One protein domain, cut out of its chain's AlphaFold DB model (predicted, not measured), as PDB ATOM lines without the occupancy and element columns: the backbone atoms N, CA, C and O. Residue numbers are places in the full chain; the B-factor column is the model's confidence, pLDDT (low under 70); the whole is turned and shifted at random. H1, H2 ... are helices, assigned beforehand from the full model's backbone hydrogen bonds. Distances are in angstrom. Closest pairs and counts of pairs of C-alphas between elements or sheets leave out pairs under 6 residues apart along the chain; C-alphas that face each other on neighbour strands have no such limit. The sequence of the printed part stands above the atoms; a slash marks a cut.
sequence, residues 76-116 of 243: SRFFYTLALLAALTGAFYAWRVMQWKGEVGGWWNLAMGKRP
ATOM      1  N   SER A  76     -62.305 -25.116 -45.835       87.81
ATOM      2  CA  SER A  76     -62.226 -23.689 -45.512       87.81
ATOM      3  C   SER A  76     -62.318 -23.413 -44.008       87.81
ATOM      4  O   SER A  76     -61.516 -22.645 -43.491       87.81
ATOM      5  N   ARG A  77     -63.247 -24.049 -43.274       89.25
ATOM      6  CA  ARG A  77     -63.350 -23.874 -41.811       89.25
ATOM      7  C   ARG A  77     -62.097 -24.385 -41.103       89.25
ATOM      8  O   ARG A  77     -61.663 -23.767 -40.137       89.25
ATOM      9  N   PHE A  78     -61.496 -25.462 -41.605       91.00
ATOM     10  CA  PHE A  78     -60.220 -25.956 -41.089       91.00
ATOM     11  C   PHE A  78     -59.104 -24.914 -41.257       91.00
ATOM     12  O   PHE A  78     -58.463 -24.543 -40.281       91.00
ATOM     13  N   PHE A  79     -58.931 -24.345 -42.451       95.00
ATOM     14  CA  PHE A  79     -57.921 -23.305 -42.653       95.00
ATOM     15  C   PHE A  79     -58.192 -22.033 -41.838       95.00
ATOM     16  O   PHE A  79     -57.256 -21.476 -41.270       95.00
ATOM     17  N   TYR A  80     -59.449 -21.593 -41.715       95.69
ATOM     18  CA  TYR A  80     -59.786 -20.426 -40.893       95.69
ATOM     19  C   TYR A  80     -59.547 -20.667 -39.400       95.69
ATOM     20  O   TYR A  80     -59.048 -19.773 -38.722       95.69
ATOM     21  N   THR A  81     -59.863 -21.857 -38.883       94.38
ATOM     22  CA  THR A  81     -59.566 -22.204 -37.482       94.38
ATOM     23  C   THR A  81     -58.063 -22.269 -37.238       94.38
ATOM     24  O   THR A  81     -57.596 -21.714 -36.248       94.38
ATOM     25  N   LEU A  82     -57.294 -22.839 -38.168       94.38
ATOM     26  CA  LEU A  82     -55.834 -22.878 -38.083       94.38
ATOM     27  C   LEU A  82     -55.219 -21.470 -38.120       94.38
ATOM     28  O   LEU A  82     -54.374 -21.140 -37.293       94.38
ATOM     29  N   ALA A  83     -55.677 -20.621 -39.044       96.69
ATOM     30  CA  ALA A  83     -55.222 -19.240 -39.171       96.69
ATOM     31  C   ALA A  83     -55.576 -18.405 -37.931       96.69
ATOM     32  O   ALA A  83     -54.749 -17.630 -37.455       96.69
ATOM     33  N   LEU A  84     -56.775 -18.596 -37.370       97.38
ATOM     34  CA  LEU A  84     -57.199 -17.940 -36.134       97.38
ATOM     35  C   LEU A  84     -56.321 -18.363 -34.949       97.38
ATOM     36  O   LEU A  84     -55.895 -17.515 -34.170       97.38
ATOM     37  N   LEU A  85     -56.010 -19.655 -34.834       96.75
ATOM     38  CA  LEU A  85     -55.180 -20.195 -33.756       96.75
ATOM     39  C   LEU A  85     -53.721 -19.730 -33.884       96.75
ATOM     40  O   LEU A  85     -53.102 -19.345 -32.890       96.75
ATOM     41  N   ALA A  86     -53.197 -19.665 -35.111       96.69
ATOM     42  CA  ALA A  86     -51.892 -19.080 -35.404       96.69
ATOM     43  C   ALA A  86     -51.844 -17.584 -35.056       96.69
ATOM     44  O   ALA A  86     -50.895 -17.138 -34.414       96.69
ATOM     45  N   ALA A  87     -52.883 -16.817 -35.404       97.81
ATOM     46  CA  ALA A  87     -52.982 -15.399 -35.064       97.81
ATOM     47  C   ALA A  87     -53.055 -15.173 -33.545       97.81
ATOM     48  O   ALA A  87     -52.355 -14.309 -33.022       97.81
ATOM     49  N   LEU A  88     -53.842 -15.979 -32.824       97.62
ATOM     50  CA  LEU A  88     -53.929 -15.951 -31.359       97.62
ATOM     51  C   LEU A  88     -52.584 -16.264 -30.701       97.62
ATOM     52  O   LEU A  88     -52.167 -15.563 -29.781       97.62
ATOM     53  N   THR A  89     -51.882 -17.278 -31.206       95.69
ATOM     54  CA  THR A  89     -50.554 -17.657 -30.708       95.69
ATOM     55  C   THR A  89     -49.545 -16.542 -30.981       95.69
ATOM     56  O   THR A  89     -48.826 -16.127 -30.075       95.69
ATOM     57  N   GLY A  90     -49.543 -15.983 -32.194       96.50
ATOM     58  CA  GLY A  90     -48.702 -14.844 -32.557       96.50
ATOM     59  C   GLY A  90     -48.959 -13.622 -31.673       96.50
ATOM     60  O   GLY A  90     -48.013 -13.028 -31.165       96.50
ATOM     61  N   ALA A  91     -50.226 -13.289 -31.417       96.25
ATOM     62  CA  ALA A  91     -50.608 -12.195 -30.528       96.25
ATOM     63  C   ALA A  91     -50.177 -12.446 -29.073       96.25
ATOM     64  O   ALA A  91     -49.655 -11.541 -28.425       96.25
ATOM     65  N   PHE A  92     -50.337 -13.675 -28.571       95.75
ATOM     66  CA  PHE A  92     -49.906 -14.051 -27.225       95.75
ATOM     67  C   PHE A  92     -48.388 -13.930 -27.057       95.75
ATOM     68  O   PHE A  92     -47.924 -13.344 -26.079       95.75
ATOM     69  N   TYR A  93     -47.606 -14.421 -28.020       92.38
ATOM     70  CA  TYR A  93     -46.149 -14.290 -27.985       92.38
ATOM     71  C   TYR A  93     -45.694 -12.844 -28.180       92.38
ATOM     72  O   TYR A  93     -44.789 -12.407 -27.476       92.38
ATOM     73  N   ALA A  94     -46.341 -12.074 -29.059       91.12
ATOM     74  CA  ALA A  94     -46.065 -10.648 -29.205       91.12
ATOM     75  C   ALA A  94     -46.308  -9.901 -27.884       91.12
ATOM     76  O   ALA A  94     -45.441  -9.154 -27.433       91.12
ATOM     77  N   TRP A  95     -47.434 -10.168 -27.214       91.75
ATOM     78  CA  TRP A  95     -47.724  -9.632 -25.884       91.75
ATOM     79  C   TRP A  95     -46.687 -10.081 -24.849       91.75
ATOM     80  O   TRP A  95     -46.187  -9.263 -24.079       91.75
ATOM     81  N   ARG A  96     -46.296 -11.361 -24.860       88.00
ATOM     82  CA  ARG A  96     -45.302 -11.902 -23.926       88.00
ATOM     83  C   ARG A  96     -43.929 -11.254 -24.103       88.00
ATOM     84  O   ARG A  96     -43.310 -10.872 -23.113       88.00
ATOM     85  N   VAL A  97     -43.482 -11.083 -25.344       81.44
ATOM     86  CA  VAL A  97     -42.225 -10.400 -25.686       81.44
ATOM     87  C   VAL A  97     -42.289  -8.925 -25.296       81.44
ATOM     88  O   VAL A  97     -41.313  -8.398 -24.769       81.44
ATOM     89  N   MET A  98     -43.433  -8.266 -25.495       79.88
ATOM     90  CA  MET A  98     -43.627  -6.864 -25.118       79.88
ATOM     91  C   MET A  98     -43.577  -6.665 -23.597       79.88
ATOM     92  O   MET A  98     -42.962  -5.710 -23.136       79.88
ATOM     93  N   GLN A  99     -44.128  -7.606 -22.824       79.25
ATOM     94  CA  GLN A  99     -44.017  -7.611 -21.362       79.25
ATOM     95  C   GLN A  99     -42.576  -7.859 -20.884       79.25
ATOM     96  O   GLN A  99     -42.122  -7.218 -19.944       79.25
ATOM     97  N   TRP A 100     -41.827  -8.761 -21.529       72.88
ATOM     98  CA  TRP A 100     -40.430  -9.050 -21.154       72.88
ATOM     99  C   TRP A 100     -39.443  -7.955 -21.572       72.88
ATOM    100  O   TRP A 100     -38.352  -7.859 -21.016       72.88
ATOM    101  N   LYS A 101     -39.811  -7.110 -22.540       58.25
ATOM    102  CA  LYS A 101     -38.972  -6.023 -23.069       58.25
ATOM    103  C   LYS A 101     -39.419  -4.623 -22.645       58.25
ATOM    104  O   LYS A 101     -39.104  -3.658 -23.337       58.25
ATOM    105  N   GLY A 102     -40.088  -4.495 -21.499       61.81
ATOM    106  CA  GLY A 102     -40.339  -3.187 -20.883       61.81
ATOM    107  C   GLY A 102     -39.052  -2.420 -20.540       61.81
ATOM    108  O   GLY A 102     -39.043  -1.195 -20.586       61.81
ATOM    109  N   GLU A 103     -37.947  -3.128 -20.277       57.84
ATOM    110  CA  GLU A 103     -36.679  -2.520 -19.835       57.84
ATOM    111  C   GLU A 103     -35.548  -2.667 -20.858       57.84
ATOM    112  O   GLU A 103     -34.782  -1.736 -21.102       57.84
ATOM    113  N   VAL A 104     -35.480  -3.812 -21.540       56.25
ATOM    114  CA  VAL A 104     -34.512  -4.055 -22.615       56.25
ATOM    115  C   VAL A 104     -35.063  -3.450 -23.895       56.25
ATOM    116  O   VAL A 104     -35.535  -4.181 -24.777       56.25
ATOM    117  N   GLY A 105     -35.041  -2.112 -23.950       60.28
ATOM    118  CA  GLY A 105     -35.367  -1.296 -25.115       60.28
ATOM    119  C   GLY A 105     -34.819  -1.984 -26.348       60.28
ATOM    120  O   GLY A 105     -33.612  -1.989 -26.581       60.28
ATOM    121  N   GLY A 106     -35.706  -2.702 -27.044       68.69
ATOM    122  CA  GLY A 106     -35.268  -3.722 -27.979       68.69
ATOM    123  C   GLY A 106     -34.426  -3.107 -29.078       68.69
ATOM    124  O   GLY A 106     -34.400  -1.897 -29.247       68.69
ATOM    125  N   TRP A 107     -33.798  -3.942 -29.891       70.50
ATOM    126  CA  TRP A 107     -33.210  -3.534 -31.167       70.50
ATOM    127  C   TRP A 107     -34.024  -2.497 -31.966       70.50
ATOM    128  O   TRP A 107     -33.438  -1.706 -32.684       70.50
ATOM    129  N   TRP A 108     -35.348  -2.428 -31.787       65.06
ATOM    130  CA  TRP A 108     -36.222  -1.380 -32.307       65.06
ATOM    131  C   TRP A 108     -35.975   0.018 -31.713       65.06
ATOM    132  O   TRP A 108     -35.952   0.997 -32.445       65.06
ATOM    133  N   ASN A 109     -35.729   0.131 -30.406       70.25
ATOM    134  CA  ASN A 109     -35.307   1.370 -29.744       70.25
ATOM    135  C   ASN A 109     -33.885   1.775 -30.186       70.25
ATOM    136  O   ASN A 109     -33.619   2.956 -30.401       70.25
ATOM    137  N   LEU A 110     -33.014   0.783 -30.421       69.06
ATOM    138  CA  LEU A 110     -31.688   0.976 -31.027       69.06
ATOM    139  C   LEU A 110     -31.787   1.457 -32.487       69.06
ATOM    140  O   LEU A 110     -31.108   2.406 -32.866       69.06
ATOM    141  N   ALA A 111     -32.678   0.865 -33.286       73.25
ATOM    142  CA  ALA A 111     -32.921   1.233 -34.681       73.25
ATOM    143  C   ALA A 111     -33.598   2.605 -34.814       73.25
ATOM    144  O   ALA A 111     -33.311   3.351 -35.745       73.25
ATOM    145  N   MET A 112     -34.459   2.976 -33.862       70.62
ATOM    146  CA  MET A 112     -35.058   4.312 -33.789       70.62
ATOM    147  C   MET A 112     -34.132   5.366 -33.167       70.62
ATOM    148  O   MET A 112     -34.557   6.508 -32.996       70.62
ATOM    149  N   GLY A 113     -32.900   5.004 -32.779       68.06
ATOM    150  CA  GLY A 113     -31.943   5.911 -32.135       68.06
ATOM    151  C   GLY A 113     -32.417   6.470 -30.788       68.06
ATOM    152  O   GLY A 113     -31.810   7.388 -30.235       68.06
ATOM    153  N   LYS A 114     -33.512   5.939 -30.239       66.12
ATOM    154  CA  LYS A 114     -34.076   6.369 -28.967       66.12
ATOM    155  C   LYS A 114     -33.336   5.609 -27.876       66.12
ATOM    156  O   LYS A 114     -33.582   4.435 -27.629       66.12
ATOM    157  N   ARG A 115     -32.377   6.274 -27.234       64.88
ATOM    158  CA  ARG A 115     -31.674   5.702 -26.083       64.88
ATOM    159  C   ARG A 115     -32.678   5.499 -24.934       64.88
ATOM    160  O   ARG A 115     -33.501   6.392 -24.707       64.88
ATOM    161  N   PRO A 116     -32.663   4.347 -24.237       62.09
ATOM    162  CA  PRO A 116     -33.504   4.145 -23.061       62.09
ATOM    163  C   PRO A 116     -33.251   5.261 -22.033       62.09
ATOM    164  O   PRO A 116     -32.122   5.746 -21.929       62.09
TER     165      PRO A 116
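Overview. This is residues 76 to 116 of the 243 residues of an uncharacterized protein of Serpula lacrymans var. lacrymans (strain S7.9) (UniProt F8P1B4). One long helix, H1, makes most of a thin rod, and after it a short link leads to a small one-turn helix, H2, and a tail of loop at the far end. H1 sticks out as an arm with nothing packed along residues 76 to 96. The printed part has 41 residues with two named helices, H1 then H2, and no named strand; its class is all helix. It is extended, with a radius of gyration of the C-alphas of 15.2 A and spans of 46 by 17 by 8 A.

Arrangement. H1, residues 76 to 100, stands free over residues 76 to 96. H2, residues 107 to 111, is apart from H1, and residues 107 to 113 stand free. In H1 and H2 every O i to N i+4 pair is within hydrogen-bond range.

Along the chain. H1 begins at C-alpha 76, (-62.226, -23.689, -45.512), and ends at C-alpha 100, (-40.430, -9.050, -21.154), a length of 35.8 A. H2 measures 5.9 A and ends at C-alpha 111, (-32.921, 1.233, -34.681).

Size, cuts and confidence. The two C-alphas farthest apart, those of Ser 76 and Arg 115, are 46.6 A apart. The printed part has no cut, and the link from H1 to H2, 6 residues, is short. Mean pLDDT of the printed part is 81.3; residues 101 to 106, 108, 110 and 113 to 116 are under 70.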